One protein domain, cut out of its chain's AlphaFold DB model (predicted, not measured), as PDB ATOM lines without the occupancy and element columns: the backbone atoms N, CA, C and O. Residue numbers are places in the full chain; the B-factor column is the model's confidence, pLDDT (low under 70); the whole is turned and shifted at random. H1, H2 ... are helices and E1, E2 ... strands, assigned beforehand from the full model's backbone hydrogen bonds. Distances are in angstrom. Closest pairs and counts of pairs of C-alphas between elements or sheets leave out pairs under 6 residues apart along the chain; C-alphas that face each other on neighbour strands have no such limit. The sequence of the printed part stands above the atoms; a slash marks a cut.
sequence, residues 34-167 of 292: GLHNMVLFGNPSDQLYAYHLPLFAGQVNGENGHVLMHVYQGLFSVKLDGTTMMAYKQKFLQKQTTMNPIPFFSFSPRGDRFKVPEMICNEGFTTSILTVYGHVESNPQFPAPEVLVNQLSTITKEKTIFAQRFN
ATOM      1  N   GLY A  34     115.925  77.387  85.972       85.75
ATOM      2  CA  GLY A  34     117.255  77.251  85.379       85.75
ATOM      3  C   GLY A  34     117.228  77.024  83.868       85.75
ATOM      4  O   GLY A  34     116.169  76.974  83.241       85.75
ATOM      5  N   LEU A  35     118.421  76.919  83.275       85.38
ATOM      6  CA  LEU A  35     118.595  76.414  81.913       85.38
ATOM      7  C   LEU A  35     118.859  74.914  81.990       85.38
ATOM      8  O   LEU A  35     119.783  74.490  82.674       85.38
ATOM      9  N   HIS A  36     118.064  74.127  81.273       87.38
ATOM     10  CA  HIS A  36     118.109  72.671  81.337       87.38
ATOM     11  C   HIS A  36     118.408  72.100  79.961       87.38
ATOM     12  O   HIS A  36     117.533  72.079  79.097       87.38
ATOM     13  N   ASN A  37     119.640  71.641  79.751       87.25
ATOM     14  CA  ASN A  37     119.977  70.927  78.528       87.25
ATOM     15  C   ASN A  37     119.281  69.569  78.514       87.25
ATOM     16  O   ASN A  37     119.163  68.887  79.537       87.25
ATOM     17  N   MET A  38     118.813  69.189  77.335       91.38
ATOM     18  CA  MET A  38     118.155  67.915  77.130       91.38
ATOM     19  C   MET A  38     118.653  67.256  75.862       91.38
ATOM     20  O   MET A  38     118.950  67.904  74.857       91.38
ATOM     21  N   VAL A  39     118.667  65.938  75.919       91.38
ATOM     22  CA  VAL A  39     118.928  65.056  74.796       91.38
ATOM     23  C   VAL A  39     117.615  64.760  74.097       91.38
ATOM     24  O   VAL A  39     116.642  64.390  74.747       91.38
ATOM     25  N   LEU A  40     117.599  64.882  72.775       93.25
ATOM     26  CA  LEU A  40     116.466  64.555  71.921       93.25
ATOM     27  C   LEU A  40     116.814  63.373  71.015       93.25
ATOM     28  O   LEU A  40     117.833  63.368  70.322       93.25
ATOM     29  N   PHE A  41     115.946  62.371  71.003       92.06
ATOM     30  CA  PHE A  41     116.131  61.146  70.230       92.06
ATOM     31  C   PHE A  41     114.782  60.503  69.904       92.06
ATOM     32  O   PHE A  41     113.736  60.937  70.381       92.06
ATOM     33  N   GLY A  42     114.805  59.464  69.072       92.12
ATOM     34  CA  GLY A  42     113.604  58.767  68.613       92.12
ATOM     35  C   GLY A  42     113.387  58.874  67.107       92.12
ATOM     36  O   GLY A  42     113.943  59.737  66.420       92.12
ATOM     37  N   ASN A  43     112.587  57.959  66.576       91.25
ATOM     38  CA  ASN A  43     112.215  57.908  65.175       91.25
ATOM     39  C   ASN A  43     111.179  59.002  64.863       91.25
ATOM     40  O   ASN A  43     110.098  59.009  65.454       91.25
ATOM     41  N   PRO A  44     111.442  59.884  63.881       93.38
ATOM     42  CA  PRO A  44     110.521  60.961  63.512       93.38
ATOM     43  C   PRO A  44     109.176  60.484  62.941       93.38
ATOM     44  O   PRO A  44     108.289  61.302  62.727       93.38
ATOM     45  N   SER A  45     109.030  59.197  62.623       93.12
ATOM     46  CA  SER A  45     107.774  58.616  62.123       93.12
ATOM     47  C   SER A  45     106.957  57.914  63.214       93.12
ATOM     48  O   SER A  45     105.952  57.291  62.886       93.12
ATOM     49  N   ASP A  46     107.407  57.969  64.468       93.75
ATOM     50  CA  ASP A  46     106.791  57.275  65.598       93.75
ATOM     51  C   ASP A  46     106.742  58.190  66.834       93.75
ATOM     52  O   ASP A  46     105.852  59.031  66.925       93.75
ATOM     53  N   GLN A  47     107.721  58.092  67.739       95.19
ATOM     54  CA  GLN A  47     107.781  58.878  68.971       95.19
ATOM     55  C   GLN A  47     109.161  59.515  69.142       95.19
ATOM     56  O   GLN A  47     110.192  58.868  68.924       95.19
ATOM     57  N   LEU A  48     109.164  60.777  69.578       96.00
ATOM     58  CA  LEU A  48     110.356  61.458  70.074       96.00
ATOM     59  C   LEU A  48     110.372  61.478  71.600       96.00
ATOM     60  O   LEU A  48     109.329  61.614  72.250       96.00
ATOM     61  N   TYR A  49     111.579  61.390  72.142       96.31
ATOM     62  CA  TYR A  49     111.863  61.419  73.565       96.31
ATOM     63  C   TYR A  49     112.839  62.542  73.883       96.31
ATOM     64  O   TYR A  49     113.805  62.761  73.148       96.31
ATOM     65  N   ALA A  50     112.590  63.226  74.996       95.56
ATOM     66  CA  ALA A  50     113.535  64.138  75.611       95.56
ATOM     67  C   ALA A  50     114.023  63.546  76.932       95.56
ATOM     68  O   ALA A  50     113.219  63.087  77.746       95.56
ATOM     69  N   TYR A  51     115.329  63.583  77.151       94.12
ATOM     70  CA  TYR A  51     115.954  63.164  78.394       94.12
ATOM     71  C   TYR A  51     116.714  64.338  79.009       94.12
ATOM     72  O   TYR A  51     117.552  64.956  78.351       94.12
ATOM     73  N   HIS A  52     116.369  64.680  80.249       93.00
ATOM     74  CA  HIS A  52     117.026  65.738  81.007       93.00
ATOM     75  C   HIS A  52     118.426  65.289  81.409       93.00
ATOM     76  O   HIS A  52     118.559  64.216  81.985       93.00
ATOM     77  N   LEU A  53     119.429  66.129  81.145       87.88
ATOM     78  CA  LEU A  53     120.813  65.888  81.544       87.88
ATOM     79  C   LEU A  53     121.024  66.367  82.989       87.88
ATOM     80  O   LEU A  53     121.055  67.582  83.228       87.88
ATOM     81  N   PRO A  54     121.136  65.454  83.969       84.69
ATOM     82  CA  PRO A  54     121.444  65.843  85.332       84.69
ATOM     83  C   PRO A  54     122.900  66.294  85.461       84.69
ATOM     84  O   PRO A  54     123.766  65.913  84.675       84.69
ATOM     85  N   LEU A  55     123.177  67.069  86.507       76.56
ATOM     86  CA  LEU A  55     124.537  67.376  86.942       76.56
ATOM     87  C   LEU A  55     124.738  66.729  88.310       76.56
ATOM     88  O   LEU A  55     124.113  67.153  89.281       76.56
ATOM     89  N   PHE A  56     125.615  65.726  88.388       64.12
ATOM     90  CA  PHE A  56     125.935  65.044  89.650       64.12
ATOM     91  C   PHE A  56     126.737  65.941  90.613       64.12
ATOM     92  O   PHE A  56     126.740  65.721  91.818       64.12
ATOM     93  N   ALA A  57     127.392  66.989  90.097       52.81
ATOM     94  CA  ALA A  57     128.283  67.865  90.863       52.81
ATOM     95  C   ALA A  57     127.572  68.977  91.666       52.81
ATOM     96  O   ALA A  57     128.226  69.735  92.387       52.81
ATOM     97  N   GLY A  58     126.247  69.108  91.564       49.81
ATOM     98  CA  GLY A  58     125.496  70.051  92.391       49.81
ATOM     99  C   GLY A  58     125.308  69.472  93.786       49.81
ATOM    100  O   GLY A  58     124.369  68.711  93.983       49.81
ATOM    101  N   GLN A  59     126.191  69.805  94.735       47.81
ATOM    102  CA  GLN A  59     126.070  69.377  96.132       47.81
ATOM    103  C   GLN A  59     124.607  69.474  96.602       47.81
ATOM    104  O   GLN A  59     124.027  70.557  96.663       47.81
ATOM    105  N   VAL A  60     124.025  68.327  96.967       49.81
ATOM    106  CA  VAL A  60     122.680  68.216  97.571       49.81
ATOM    107  C   VAL A  60     122.596  69.026  98.877       49.81
ATOM    108  O   VAL A  60     121.520  69.435  99.314       49.81
ATOM    109  N   ASN A  61     123.754  69.334  99.463       41.50
ATOM    110  CA  ASN A  61     123.912  70.212 100.605       41.50
ATOM    111  C   ASN A  61     124.373  71.575 100.102       41.50
ATOM    112  O   ASN A  61     125.526  71.718  99.715       41.50
ATOM    113  N   GLY A  62     123.476  72.561 100.109       45.28
ATOM    114  CA  GLY A  62     123.738  73.948  99.719       45.28
ATOM    115  C   GLY A  62     124.733  74.685 100.622       45.28
ATOM    116  O   GLY A  62     124.436  75.787 101.089       45.28
ATOM    117  N   GLU A  63     125.916  74.119 100.855       42.72
ATOM    118  CA  GLU A  63     127.067  74.855 101.345       42.72
ATOM    119  C   GLU A  63     127.346  75.952 100.307       42.72
ATOM    120  O   GLU A  63     127.770  75.701  99.183       42.72
ATOM    121  N   ASN A  64     127.010  77.190 100.676       48.31
ATOM    122  CA  ASN A  64     127.115  78.423  99.881       48.31
ATOM    123  C   ASN A  64     125.926  78.786  98.967       48.31
ATOM    124  O   ASN A  64     126.046  79.711  98.168       48.31
ATOM    125  N   GLY A  65     124.756  78.150  99.106       48.88
ATOM    126  CA  GLY A  65     123.537  78.613  98.415       48.88
ATOM    127  C   GLY A  65     123.503  78.353  96.902       48.88
ATOM    128  O   GLY A  65     122.753  79.012  96.180       48.88
ATOM    129  N   HIS A  66     124.294  77.391  96.415       50.22
ATOM    130  CA  HIS A  66     124.224  76.936  95.028       50.22
ATOM    131  C   HIS A  66     122.961  76.099  94.781       50.22
ATOM    132  O   HIS A  66     122.491  75.345  95.631       50.22
ATOM    133  N   VAL A  67     122.359  76.314  93.614       55.03
ATOM    134  CA  VAL A  67     120.958  75.999  93.328       55.03
ATOM    135  C   VAL A  67     120.780  74.536  92.909       55.03
ATOM    136  O   VAL A  67     121.405  74.086  91.952       55.03
ATOM    137  N   LEU A  68     119.852  73.831  93.566       67.94
ATOM    138  CA  LEU A  68     119.447  72.436  93.314       67.94
ATOM    139  C   LEU A  68     118.688  72.244  91.977       67.94
ATOM    140  O   LEU A  68     117.639  71.620  91.943       67.94
ATOM    141  N   MET A  69     119.141  72.809  90.857       74.06
ATOM    142  CA  MET A  69     118.341  72.815  89.616       74.06
ATOM    143  C   MET A  69     118.421  71.495  88.831       74.06
ATOM    144  O   MET A  69     117.489  71.162  88.106       74.06
ATOM    145  N   HIS A  70     119.500  70.722  88.984       80.31
ATOM    146  CA  HIS A  70     119.798  69.560  88.128       80.31
ATOM    147  C   HIS A  70     119.703  68.201  88.842       80.31
ATOM    148  O   HIS A  70     120.210  67.203  88.336       80.31
ATOM    149  N   VAL A  71     119.018  68.150  89.989       85.94
ATOM    150  CA  VAL A  71     118.884  66.964  90.864       85.94
ATOM    151  C   VAL A  71     117.759  66.012  90.430       85.94
ATOM    152  O   VAL A  71     117.049  65.423  91.248       85.94
ATOM    153  N   TYR A  72     117.543  65.908  89.120       89.50
ATOM    154  CA  TYR A  72     116.444  65.142  88.543       89.50
ATOM    155  C   TYR A  72     116.911  64.312  87.368       89.50
ATOM    156  O   TYR A  72     117.501  64.833  86.419       89.50
ATOM    157  N   GLN A  73     116.498  63.053  87.370       92.69
ATOM    158  CA  GLN A  73     116.449  62.270  86.152       92.69
ATOM    159  C   GLN A  73     115.032  62.354  85.588       92.69
ATOM    160  O   GLN A  73     114.078  61.911  86.227       92.69
ATOM    161  N   GLY A  74     114.899  62.943  84.400       94.56
ATOM    162  CA  GLY A  74     113.621  63.139  83.724       94.56
ATOM    163  C   GLY A  74     113.655  62.577  82.311       94.56
ATOM    164  O   GLY A  74     114.561  62.886  81.542       94.56
ATOM    165  N   LEU A  75     112.653  61.775  81.969       96.38
ATOM    166  CA  LEU A  75     112.457  61.199  80.649       96.38
ATOM    167  C   LEU A  75     111.025  61.459  80.192       96.38
ATOM    168  O   LEU A  75     110.058  61.127  80.884       96.38
ATOM    169  N   PHE A  76     110.890  62.027  79.003       97.06
ATOM    170  CA  PHE A  76     109.633  62.574  78.518       97.06
ATOM    171  C   PHE A  76     109.373  62.157  77.077       97.06
ATOM    172  O   PHE A  76     110.305  62.092  76.279       97.06
ATOM    173  N   SER A  77     108.112  61.935  76.719       97.06
ATOM    174  CA  SER A  77     107.692  61.933  75.321       97.06
ATOM    175  C   SER A  77     107.375  63.367  74.902       97.06
ATOM    176  O   SER A  77     106.772  64.137  75.659       97.06
ATOM    177  N   VAL A  78     107.832  63.753  73.716       97.62
ATOM    178  CA  VAL A  78     107.781  65.142  73.254       97.62
ATOM    179  C   VAL A  78     107.366  65.228  71.795       97.62
ATOM    180  O   VAL A  78     107.591  64.313  71.006       97.62
ATOM    181  N   LYS A  79     106.847  66.395  71.424       97.31
ATOM    182  CA  LYS A  79     106.648  66.807  70.036       97.31
ATOM    183  C   LYS A  79     107.386  68.110  69.761       97.31
ATOM    184  O   LYS A  79     107.497  68.981  70.626       97.31
ATOM    185  N   LEU A  80     107.858  68.237  68.530       96.62
ATOM    186  CA  LEU A  80     108.443  69.460  67.992       96.62
ATOM    187  C   LEU A  80     107.399  70.204  67.156       96.62
ATOM    188  O   LEU A  80     106.497  69.583  66.588       96.62
ATOM    189  N   ASP A  81     107.545  71.521  67.024       96.12
ATOM    190  CA  ASP A  81     106.810  72.264  66.001       96.12
ATOM    191  C   ASP A  81     107.121  71.752  64.578       96.12
ATOM    192  O   ASP A  81     108.133  71.091  64.330       96.12
ATOM    193  N   GLY A  82     106.238  72.055  63.620       95.75
ATOM    194  CA  GLY A  82     106.306  71.489  62.270       95.75
ATOM    195  C   GLY A  82     107.616  71.780  61.528       95.75
ATOM    196  O   GLY A  82     108.166  70.884  60.888       95.75
ATOM    197  N   THR A  83     108.149  72.998  61.639       94.94
ATOM    198  CA  THR A  83     109.409  73.388  60.983       94.94
ATOM    199  C   THR A  83     110.585  72.606  61.558       94.94
ATOM    200  O   THR A  83     111.393  72.040  60.819       94.94
ATOM    201  N   THR A  84     110.646  72.518  62.880       94.88
ATOM    202  CA  THR A  84     111.724  71.842  63.606       94.88
ATOM    203  C   THR A  84     111.656  70.335  63.425       94.88
ATOM    204  O   THR A  84     112.684  69.698  63.212       94.88
ATOM    205  N   MET A  85     110.450  69.765  63.405       96.38
ATOM    206  CA  MET A  85     110.230  68.349  63.121       96.38
ATOM    207  C   MET A  85     110.691  67.966  61.709       96.38
ATOM    208  O   MET A  85     111.315  66.921  61.523       96.38
ATOM    209  N   MET A  86     110.438  68.813  60.703       95.88
ATOM    210  CA  MET A  86     110.935  68.580  59.341       95.88
ATOM    211  C   MET A  86     112.467  68.601  59.282       95.88
ATOM    212  O   MET A  86     113.062  67.688  58.704       95.88
ATOM    213  N   ALA A  87     113.105  69.593  59.914       94.81
ATOM    214  CA  ALA A  87     114.563  69.692  59.977       94.81
ATOM    215  C   ALA A  87     115.182  68.494  60.720       94.81
ATOM    216  O   ALA A  87     116.116  67.865  60.216       94.81
ATOM    217  N   TYR A  88     114.604  68.117  61.867       94.50
ATOM    218  CA  TYR A  88     114.973  66.920  62.621       94.50
ATOM    219  C   TYR A  88     114.880  65.670  61.745       94.50
ATOM    220  O   TYR A  88     115.858  64.937  61.618       94.50
ATOM    221  N   LYS A  89     113.748  65.449  61.063       94.56
ATOM    222  CA  LYS A  89     113.538  64.288  60.188       94.56
ATOM    223  C   LYS A  89     114.555  64.229  59.049       94.56
ATOM    224  O   LYS A  89     115.118  63.164  58.792       94.56
ATOM    225  N   GLN A  90     114.810  65.347  58.373       93.75
ATOM    226  CA  GLN A  90     115.796  65.406  57.294       93.75
ATOM    227  C   GLN A  90     117.194  65.051  57.811       93.75
ATOM    228  O   GLN A  90     117.892  64.234  57.205       93.75
ATOM    229  N   LYS A  91     117.585  65.626  58.954       91.88
ATOM    230  CA  LYS A  91     118.889  65.362  59.559       91.88
ATOM    231  C   LYS A  91     119.013  63.922  60.046       91.88
ATOM    232  O   LYS A  91     120.043  63.287  59.819       91.88
ATOM    233  N   PHE A  92     117.953  63.395  60.652       90.88
ATOM    234  CA  PHE A  92     117.860  62.017  61.112       90.88
ATOM    235  C   PHE A  92     118.120  61.044  59.955       90.88
ATOM    236  O   PHE A  92     119.033  60.223  60.034       90.88
ATOM    237  N   LEU A  93     117.399  61.197  58.839       90.38
ATOM    238  CA  LEU A  93     117.554  60.348  57.649       90.38
ATOM    239  C   LEU A  93     118.950  60.472  57.016       90.38
ATOM    240  O   LEU A  93     119.527  59.474  56.585       90.38
ATOM    241  N   GLN A  94     119.530  61.679  56.998       89.12
ATOM    242  CA  GLN A  94     120.893  61.900  56.502       89.12
ATOM    243  C   GLN A  94     121.940  61.138  57.333       89.12
ATOM    244  O   GLN A  94     122.933  60.651  56.794       89.12
ATOM    245  N   LYS A  95     121.756  61.059  58.653       84.69
ATOM    246  CA  LYS A  95     122.770  60.532  59.577       84.69
ATOM    247  C   LYS A  95     122.611  59.049  59.887       84.69
ATOM    248  O   LYS A  95     123.622  58.370  60.059       84.69
ATOM    249  N   GLN A  96     121.385  58.531  59.857       78.88
ATOM    250  CA  GLN A  96     121.106  57.102  60.019       78.88
ATOM    251  C   GLN A  96     121.859  56.239  58.989       78.88
ATOM    252  O   GLN A  96     122.234  55.108  59.278       78.88
ATOM    253  N   THR A  97     122.122  56.778  57.795       67.94
ATOM    254  CA  THR A  97     122.801  56.061  56.705       67.94
ATOM    255  C   THR A  97     124.324  56.033  56.820       67.94
ATOM    256  O   THR A  97     124.958  55.280  56.086       67.94
ATOM    257  N   THR A  98     124.929  56.849  57.693       56.94
ATOM    258  CA  THR A  98     126.369  57.130  57.599       56.94
ATOM    259  C   THR A  98     127.215  56.600  58.747       56.94
ATOM    260  O   THR A  98     128.280  56.073  58.445       56.94
ATOM    261  N   MET A  99     126.828  56.701  60.027       52.91
ATOM    262  CA  MET A  99     127.779  56.360  61.113       52.91
ATOM    263  C   MET A  99     127.191  55.932  62.467       52.91
ATOM    264  O   MET A  99     127.963  55.555  63.342       52.91
ATOM    265  N   ASN A 100     125.875  55.972  62.688       55.28
ATOM    266  CA  ASN A 100     125.305  55.534  63.966       55.28
ATOM    267  C   ASN A 100     123.807  55.234  63.805       55.28
ATOM    268  O   ASN A 100     123.116  56.041  63.178       55.28
ATOM    269  N   PRO A 101     123.271  54.132  64.362       59.69
ATOM    270  CA  PRO A 101     121.850  53.800  64.218       59.69
ATOM    271  C   PRO A 101     120.912  54.853  64.808       59.69
ATOM    272  O   PRO A 101     119.754  54.927  64.398       59.69
ATOM    273  N   ILE A 102     121.413  55.676  65.738       66.25
ATOM    274  CA  ILE A 102     120.666  56.772  66.346       66.25
ATOM    275  C   ILE A 102     121.476  58.059  66.251       66.25
ATOM    276  O   ILE A 102     122.455  58.234  66.979       66.25
ATOM    277  N   PRO A 103     121.105  58.966  65.334       74.94
ATOM    278  CA  PRO A 103     121.652  60.306  65.347       74.94
ATOM    279  C   PRO A 103     121.254  61.013  66.638       74.94
ATOM    280  O   PRO A 103     120.103  60.964  67.068       74.94
ATOM    281  N   PHE A 104     122.243  61.651  67.245       76.81
ATOM    282  CA  PHE A 104     122.111  62.324  68.520       76.81
ATOM    283  C   PHE A 104     121.793  63.806  68.325       76.81
ATOM    284  O   PHE A 104     122.486  64.505  67.577       76.81
ATOM    285  N   PHE A 105     120.761  64.280  69.012       88.12
ATOM    286  CA  PHE A 105     120.357  65.676  69.016       88.12
ATOM    287  C   PHE A 105     120.266  66.166  70.448       88.12
ATOM    288  O   PHE A 105     119.975  65.403  71.366       88.12
ATOM    289  N   SER A 106     120.468  67.461  70.612       87.94
ATOM    290  CA  SER A 106     120.301  68.127  71.889       87.94
ATOM    291  C   SER A 106     119.496  69.393  71.683       87.94
ATOM    292  O   SER A 106     119.469  69.973  70.591       87.94
ATOM    293  N   PHE A 107     118.859  69.856  72.744       86.62
ATOM    294  CA  PHE A 107     118.316  71.195  72.767       86.62
ATOM    295  C   PHE A 107     118.610  71.879  74.089       86.62
ATOM    296  O   PHE A 107     118.653  71.260  75.151       86.62
ATOM    297  N   SER A 108     118.791  73.189  73.987       82.06
ATOM    298  CA  SER A 108     118.815  74.082  75.133       82.06
ATOM    299  C   SER A 108     117.603  74.997  75.033       82.06
ATOM    300  O   SER A 108     117.403  75.619  73.981       82.06
ATOM    301  N   PRO A 109     116.833  75.154  76.116       80.19
ATOM    302  CA  PRO A 109     115.907  76.260  76.260       80.19
ATOM    303  C   PRO A 109     116.652  77.577  76.024       80.19
ATOM    304  O   PRO A 109     117.785  77.761  76.489       80.19
ATOM    305  N   ARG A 110     116.058  78.472  75.239       79.00
ATOM    306  CA  ARG A 110     116.593  79.807  74.954       79.00
ATOM    307  C   ARG A 110     115.482  80.806  75.237       79.00
ATOM    308  O   ARG A 110     114.456  80.788  74.570       79.00
ATOM    309  N   GLY A 111     115.693  81.655  76.236       69.38
ATOM    310  CA  GLY A 111     114.721  82.655  76.688       69.38
ATOM    311  C   GLY A 111     113.918  82.216  77.912       69.38
ATOM    312  O   GLY A 111     113.775  83.007  78.841       69.38
ATOM    313  N   ASP A 112     113.504  80.949  77.974       81.25
ATOM    314  CA  ASP A 112     112.666  80.446  79.064       81.25
ATOM    315  C   ASP A 112     113.503  79.651  80.075       81.25
ATOM    316  O   ASP A 112     114.014  78.569  79.778       81.25
ATOM    317  N   ARG A 113     113.644  80.190  81.290       87.75
ATOM    318  CA  ARG A 113     114.094  79.412  82.450       87.75
ATOM    319  C   ARG A 113     112.875  78.770  83.093       87.75
ATOM    320  O   ARG A 113     111.877  79.454  83.307       87.75
ATOM    321  N   PHE A 114     112.965  77.496  83.440       90.75
ATOM    322  CA  PHE A 114     111.886  76.771  84.114       90.75
ATOM    323  C   PHE A 114     112.460  75.873  85.199       90.75
ATOM    324  O   PHE A 114     113.670  75.655  85.247       90.75
ATOM    325  N   LYS A 115     111.613  75.368  86.094       91.31
ATOM    326  CA  LYS A 115     112.022  74.339  87.056       91.31
ATOM    327  C   LYS A 115     111.759  72.964  86.450       91.31
ATOM    328  O   LYS A 115     110.651  72.726  85.981       91.31
ATOM    329  N   VAL A 116     112.699  72.017  86.520       91.12
ATOM    330  CA  VAL A 116     112.467  70.642  86.015       91.12
ATOM    331  C   VAL A 116     111.148  70.026  86.525       91.12
ATOM    332  O   VAL A 116     110.422  69.455  85.707       91.12
ATOM    333  N   PRO A 117     110.746  70.198  87.803       93.06
ATOM    334  CA  PRO A 117     109.434  69.754  88.276       93.06
ATOM    335  C   PRO A 117     108.225  70.319  87.522       93.06
ATOM    336  O   PRO A 117     107.224  69.621  87.387       93.06
ATOM    337  N   GLU A 118     108.289  71.545  86.993       93.56
ATOM    338  CA  GLU A 118     107.199  72.118  86.189       93.56
ATOM    339  C   GLU A 118     107.006  71.317  84.902       93.56
ATOM    340  O   GLU A 118     105.870  71.031  84.522       93.56
ATOM    341  N   MET A 119     108.102  70.896  84.267       93.94
ATOM    342  CA  MET A 119     108.033  69.996  83.123       93.94
ATOM    343  C   MET A 119     107.549  68.608  83.550       93.94
ATOM    344  O   MET A 119     106.658  68.067  82.905       93.94
ATOM    345  N   ILE A 120     108.055  68.040  84.650       94.69
ATOM    346  CA  ILE A 120     107.624  66.717  85.139       94.69
ATOM    347  C   ILE A 120     106.109  66.678  85.389       94.69
ATOM    348  O   ILE A 120     105.443  65.736  84.956       94.69
ATOM    349  N   CYS A 121     105.554  67.708  86.024       94.25
ATOM    350  CA  CYS A 121     104.184  67.687  86.536       94.25
ATOM    351  C   CYS A 121     103.118  68.202  85.571       94.25
ATOM    352  O   CYS A 121     101.961  67.803  85.687       94.25
ATOM    353  N   ASN A 122     103.475  69.053  84.606       94.44
ATOM    354  CA  ASN A 122     102.491  69.664  83.715       94.44
ATOM    355  C   ASN A 122     102.482  68.983  82.350       94.44
ATOM    356  O   ASN A 122     103.390  69.173  81.541       94.44
ATOM    357  N   GLU A 123     101.453  68.182  82.074       93.06
ATOM    358  CA  GLU A 123     101.227  67.682  80.716       93.06
ATOM    359  C   GLU A 123     100.914  68.826  79.752       93.06
ATOM    360  O   GLU A 123     100.184  69.758  80.088       93.06
ATOM    361  N   GLY A 124     101.510  68.786  78.560       95.31
ATOM    362  CA  GLY A 124     101.449  69.898  77.615       95.31
ATOM    363  C   GLY A 124     102.405  71.053  77.923       95.31
ATOM    364  O   GLY A 124     102.289  72.087  77.272       95.31
ATOM    365  N   PHE A 125     103.344  70.906  78.870       96.31
ATOM    366  CA  PHE A 125     104.402  71.897  79.104       96.31
ATOM    367  C   PHE A 125     105.108  72.272  77.793       96.31
ATOM    368  O   PHE A 125     105.509  71.393  77.027       96.31
ATOM    369  N   THR A 126     105.287  73.569  77.545       95.38
ATOM    370  CA  THR A 126     105.965  74.096  76.355       95.38
ATOM    371  C   THR A 126     107.122  75.001  76.733       95.38
ATOM    372  O   THR A 126     107.005  75.776  77.679       95.38
ATOM    373  N   THR A 127     108.199  74.971  75.953       93.81
ATOM    374  CA  THR A 127     109.315  75.914  76.101       93.81
ATOM    375  C   THR A 127     109.971  76.210  74.755       93.81
ATOM    376  O   THR A 127     109.932  75.385  73.832       93.81
ATOM    377  N   SER A 128     110.547  77.406  74.645       92.75
ATOM    378  CA  SER A 128     111.303  77.855  73.479       92.75
ATOM    379  C   SER A 128     112.707  77.255  73.495       92.75
ATOM    380  O   SER A 128     113.449  77.423  74.463       92.75
ATOM    381  N   ILE A 129     113.104  76.575  72.421       90.56
ATOM    382  CA  ILE A 129     114.369  75.839  72.339       90.56
ATOM    383  C   ILE A 129     115.190  76.224  71.111       90.56
ATOM    384  O   ILE A 129     114.656  76.583  70.062       90.56
ATOM    385  N   LEU A 130     116.507  76.069  71.231       89.19
ATOM    386  CA  LEU A 130     117.417  75.938  70.100       89.19
ATOM    387  C   LEU A 130     117.782  74.461  69.955       89.19
ATOM    388  O   LEU A 130     118.421  73.893  70.842       89.19
ATOM    389  N   THR A 131     117.371  73.852  68.842       87.38
ATOM    390  CA  THR A 131     117.670  72.443  68.548       87.38
ATOM    391  C   THR A 131     118.942  72.339  67.722       87.38
ATOM    392  O   THR A 131     119.081  73.006  66.691       87.38
ATOM    393  N   VAL A 132     119.845  71.459  68.139       87.75
ATOM    394  CA  VAL A 132     121.100  71.196  67.442       87.75
ATOM    395  C   VAL A 132     121.313  69.702  67.218       87.75
ATOM    396  O   VAL A 132     120.845  68.856  67.980       87.75
ATOM    397  N   TYR A 133     122.052  69.368  66.167       86.50
ATOM    398  CA  TYR A 133     122.656  68.054  65.999       86.50
ATOM    399  C   TYR A 133     124.037  68.046  66.666       86.50
ATOM    400  O   TYR A 133     124.901  68.847  66.301       86.50
ATOM    401  N   GLY A 134     124.244  67.136  67.622       81.38
ATOM    402  CA  GLY A 134     125.444  67.076  68.462       81.38
ATOM    403  C   GLY A 134     125.209  67.493  69.919       81.38
ATOM    404  O   GLY A 134     124.071  67.614  70.375       81.38
ATOM    405  N   HIS A 135     126.314  67.673  70.643       75.38
ATOM    406  CA  HIS A 135     126.356  68.072  72.052       75.38
ATOM    407  C   HIS A 135     126.236  69.594  72.177       75.38
ATOM    408  O   HIS A 135     126.930  70.329  71.472       75.38
ATOM    409  N   VAL A 136     125.343  70.071  73.048       75.38
ATOM    410  CA  VAL A 136     125.239  71.507  73.384       75.38
ATOM    411  C   VAL A 136     126.300  71.926  74.398       75.38
ATOM    412  O   VAL A 136     126.589  73.113  74.533       75.38
ATOM    413  N   GLU A 137     126.875  70.962  75.110       68.19
ATOM    414  CA  GLU A 137     127.913  71.171  76.102       68.19
ATOM    415  C   GLU A 137     129.201  71.644  75.419       68.19
ATOM    416  O   GLU A 137     129.673  71.050  74.445       68.19
ATOM    417  N   SER A 138     129.783  72.730  75.933       56.28
ATOM    418  CA  SER A 138     131.028  73.310  75.426       56.28
ATOM    419  C   SER A 138     132.228  72.435  75.790       56.28
ATOM    420  O   SER A 138     133.021  72.762  76.666       56.28
ATOM    421  N   ASN A 139     132.379  71.305  75.107       64.38
ATOM    422  CA  ASN A 139     133.574  70.482  75.190       64.38
ATOM    423  C   ASN A 139     134.395  70.655  73.900       64.38
ATOM    424  O   ASN A 139     133.928  70.250  72.832       64.38
ATOM    425  N   PRO A 140     135.630  71.190  73.968       64.50
ATOM    426  CA  PRO A 140     136.473  71.416  72.788       64.50
ATOM    427  C   PRO A 140     136.844  70.124  72.042       64.50
ATOM    428  O   PRO A 140     137.381  70.175  70.937       64.50
ATOM    429  N   GLN A 141     136.585  68.954  72.633       65.12
ATOM    430  CA  GLN A 141     136.802  67.658  71.999       65.12
ATOM    431  C   GLN A 141     135.650  67.228  71.077       65.12
ATOM    432  O   GLN A 141     135.862  66.329  70.254       65.12
ATOM    433  N   PHE A 142     134.463  67.836  71.192       66.81
ATOM    434  CA  PHE A 142     133.335  67.564  70.304       66.81
ATOM    435  C   PHE A 142     133.301  68.559  69.136       66.81
ATOM    436  O   PHE A 142     133.622  69.735  69.313       66.81
ATOM    437  N   PRO A 143     132.920  68.113  67.922       73.31
ATOM    438  CA  PRO A 143     132.610  69.034  66.836       73.31
ATOM    439  C   PRO A 143     131.551  70.040  67.285       73.31
ATOM    440  O   PRO A 143     130.637  69.677  68.026       73.31
ATOM    441  N   ALA A 144     131.655  71.278  66.800       79.56
ATOM    442  CA  ALA A 144     130.650  72.293  67.078       79.56
ATOM    443  C   ALA A 144     129.249  71.776  66.693       79.56
ATOM    444  O   ALA A 144     129.101  71.197  65.606       79.56
ATOM    445  N   PRO A 145     128.236  71.964  67.557       84.88
ATOM    446  CA  PRO A 145     126.885  71.525  67.257       84.88
ATOM    447  C   PRO A 145     126.347  72.239  66.016       84.88
ATOM    448  O   PRO A 145     126.544  73.440  65.823       84.88
ATOM    449  N   GLU A 146     125.638  71.497  65.171       89.62
ATOM    450  CA  GLU A 146     124.990  72.052  63.985       89.62
ATOM    451  C   GLU A 146     123.569  72.483  64.342       89.62
ATOM    452  O   GLU A 146     122.727  71.651  64.682       89.62
ATOM    453  N   VAL A 147     123.287  73.780  64.250       89.94
ATOM    454  CA  VAL A 147     121.940  74.323  64.455       89.94
ATOM    455  C   VAL A 147     120.998  73.787  63.376       89.94
ATOM    456  O   VAL A 147     121.261  73.946  62.187       89.94
ATOM    457  N   LEU A 148     119.890  73.159  63.788       89.12
ATOM    458  CA  LEU A 148     118.917  72.602  62.841       89.12
ATOM    459  C   LEU A 148     118.040  73.679  62.202       89.12
ATOM    460  O   LEU A 148     117.696  73.584  61.025       89.12
ATOM    461  N   VAL A 149     117.648  74.678  62.994       88.94
ATOM    462  CA  VAL A 149     116.791  75.786  62.572       88.94
ATOM    463  C   VAL A 149     117.328  77.076  63.188       88.94
ATOM    464  O   VAL A 149     117.526  77.151  64.397       88.94
ATOM    465  N   ASN A 150     117.539  78.107  62.369       84.31
ATOM    466  CA  ASN A 150     118.109  79.397  62.791       84.31
ATOM    467  C   ASN A 150     117.110  80.319  63.525       84.31
ATOM    468  O   ASN A 150     117.285  81.534  63.543       84.31
ATOM    469  N   GLN A 151     116.052  79.761  64.111       86.12
ATOM    470  CA  GLN A 151     115.052  80.488  64.892       86.12
ATOM    471  C   GLN A 151     114.658  79.656  66.110       86.12
ATOM    472  O   GLN A 151     114.838  78.437  66.105       86.12
ATOM    473  N   LEU A 152     114.115  80.308  67.140       88.12
ATOM    474  CA  LEU A 152     113.596  79.589  68.298       88.12
ATOM    475  C   LEU A 152     112.399  78.732  67.896       88.12
ATOM    476  O   LEU A 152     111.471  79.194  67.230       88.12
ATOM    477  N   SER A 153     112.457  77.482  68.326       90.75
ATOM    478  CA  SER A 153     111.457  76.450  68.094       90.75
ATOM    479  C   SER A 153     110.661  76.206  69.368       90.75
ATOM    480  O   SER A 153     111.125  76.525  70.457       90.75
ATOM    481  N   THR A 154     109.481  75.605  69.267       93.62
ATOM    482  CA  THR A 154     108.723  75.145  70.437       93.62
ATOM    483  C   THR A 154     108.827  73.634  70.557       93.62
ATOM    484  O   THR A 154     108.518  72.899  69.616       93.62
ATOM    485  N   ILE A 155     109.202  73.170  71.745       95.12
ATOM    486  CA  ILE A 155     108.986  71.783  72.155       95.12
ATOM    487  C   ILE A 155     107.779  71.720  73.078       95.12
ATOM    488  O   ILE A 155     107.572  72.604  73.909       95.12
ATOM    489  N   THR A 156     106.964  70.683  72.927       97.19
ATOM    490  CA  THR A 156     105.862  70.393  73.845       97.19
ATOM    491  C   THR A 156     106.067  69.019  74.456       97.19
ATOM    492  O   THR A 156     106.226  68.037  73.731       97.19
ATOM    493  N   LYS A 157     106.019  68.942  75.783       97.00
ATOM    494  CA  LYS A 157     105.955  67.681  76.511       97.00
ATOM    495  C   LYS A 157     104.569  67.067  76.350       97.00
ATOM    496  O   LYS A 157     103.568  67.695  76.686       97.00
ATOM    497  N   GLU A 158     104.517  65.842  75.850       97.25
ATOM    498  CA  GLU A 158     103.272  65.083  75.711       97.25
ATOM    499  C   GLU A 158     103.005  64.208  76.929       97.25
ATOM    500  O   GLU A 158     101.849  64.062  77.323       97.25
ATOM    501  N   LYS A 159     104.070  63.612  77.482       96.12
ATOM    502  CA  LYS A 159     103.986  62.758  78.660       96.12
ATOM    503  C   LYS A 159     105.286  62.692  79.444       96.12
ATOM    504  O   LYS A 159     106.370  62.665  78.862       96.12
ATOM    505  N   THR A 160     105.185  62.570  80.763       96.25
ATOM    506  CA  THR A 160     106.295  62.085  81.596       96.25
ATOM    507  C   THR A 160     106.360  60.556  81.559       96.25
ATOM    508  O   THR A 160     105.433  59.884  82.002       96.25
ATOM    509  N   ILE A 161     107.456  60.002  81.030       95.75
ATOM    510  CA  ILE A 161     107.692  58.550  80.964       95.75
ATOM    511  C   ILE A 161     108.307  58.052  82.265       95.75
ATOM    512  O   ILE A 161     107.878  57.035  82.795       95.75
ATOM    513  N   PHE A 162     109.302  58.773  82.777       95.31
ATOM    514  CA  PHE A 162     109.948  58.491  84.050       95.31
ATOM    515  C   PHE A 162     110.457  59.799  84.654       95.31
ATOM    516  O   PHE A 162     110.946  60.674  83.939       95.31
ATOM    517  N   ALA A 163     110.338  59.935  85.968       94.31
ATOM    518  CA  ALA A 163     110.898  61.058  86.692       94.31
ATOM    519  C   ALA A 163     111.251  60.631  88.111       94.31
ATOM    520  O   ALA A 163     110.424  60.032  88.798       94.31
ATOM    521  N   GLN A 164     112.443  61.001  88.559       90.75
ATOM    522  CA  GLN A 164     112.827  60.905  89.960       90.75
ATOM    523  C   GLN A 164     113.649  62.117  90.373       90.75
ATOM    524  O   GLN A 164     114.386  62.696  89.569       90.75
ATOM    525  N   ARG A 165     113.522  62.471  91.651       88.06
ATOM    526  CA  ARG A 165     114.437  63.384  92.322       88.06
ATOM    527  C   ARG A 165     115.498  62.561  93.024       88.06
ATOM    528  O   ARG A 165     115.189  61.600  93.725       88.06
ATOM    529  N   PHE A 166     116.722  62.992  92.856       85.38
ATOM    530  CA  PHE A 166     117.877  62.539  93.597       85.38
ATOM    531  C   PHE A 166     117.723  62.848  95.097       85.38
ATOM    532  O   PHE A 166     117.279  63.932  95.489       85.38
ATOM    533  N   ASN A 167     117.948  61.842  95.940       77.44
ATOM    534  CA  ASN A 167     117.613  61.861  97.369       77.44
ATOM    535  C   ASN A 167     118.728  61.311  98.280       77.44
ATOM    536  O   ASN A 167     118.467  60.990  99.438       77.44
TER     537      ASN A 167
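What this domain is: This is residues 34 to 167 of the 292 residues of an uncharacterized protein of Bdellovibrionaceae bacterium (UniProt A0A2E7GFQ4). Six antiparallel strands close into a small barrel, with helix H1 outside it across one end and the short helix H2 outside it near the other. Two long loops, residues 53 to 71 and residues 134 to 152, reach as far as 29 A and 20 A from the mean of the C-alphas. The printed part has 134 residues, with named elements in the order E1, E2, E3, H1, E4, H2, E5, E6; round the ring run E1, E2, E3, E6, E5, E4 and back to E1. The class is mixed, helices and strands, with under half of the residues in named elements. The whole is compact, with a radius of gyration of the C-alphas of 15.1 A and spans of 48 by 36 by 27 A.

Where its parts are: E1 is residues 38 to 42, from C-alpha 38 at (118.155, 67.915, 77.130), and E2 is residues 48 to 52. E3, residues 72 to 80, is 22.5 A long and bends by 62 degrees at residue 77. H1, residues 82 to 96, is 20.8 A long and begins at C-alpha 82 at (106.306, 71.489, 62.270). E4 is residues 105 to 109 and H2 residues 116 to 121. E5, residues 126 to 133, is 20.6 A long and bends by 54 degrees at residue 129. E6, residues 153 to 165, is 27.7 A long, bends by 84 degrees at residue 161 and ends at C-alpha 165 at (114.437, 63.384, 92.322).

How they stand to each other: E1, E2 and E3 form a meander, each strand the antiparallel neighbour of the one before. The hairpin E1 and E2 has N 39 and O 51 at 2.8 A, and the hairpin E2 and E3 has N 50 and O 76 at 2.9 A. E3 and E6 have N 75 and O 162 at 2.8 A. The hairpin E5 and E6 has N 129 and O 153 at 2.8 A. E5 pairs in a staggered way, with E6 over residues 126 to 129 and with E4 over residues 129 to 133, where N 132 and O 106 are 2.9 A apart. E4 and E1 close the ring, with N 40 and O 105 at 2.8 A. H1 is on the barrel at a height over the sheet of 9.0 A; its closest C-alphas to E6 are those of Thr 84 and Ser 153, 6.4 A. H2 is on the barrel at a height of 5.8 A; its closest C-alphas to E6 are those of Ile 120 and Thr 160, 6.0 A. H1 and H2 are apart. In both helices every O i to N i+4 pair is within hydrogen-bond range.

The domain as a whole: The two C-alphas farthest apart, those of Asn 64 and Thr 97, are 48.8 A apart. The printed part has no cut. The links E2 to E3 and E5 to E6 are long, with 19 residues each. The mean pLDDT of the printed part is 83.6; residues 56 to 68, 97 to 102, 111 and 137 to 142 are under 70.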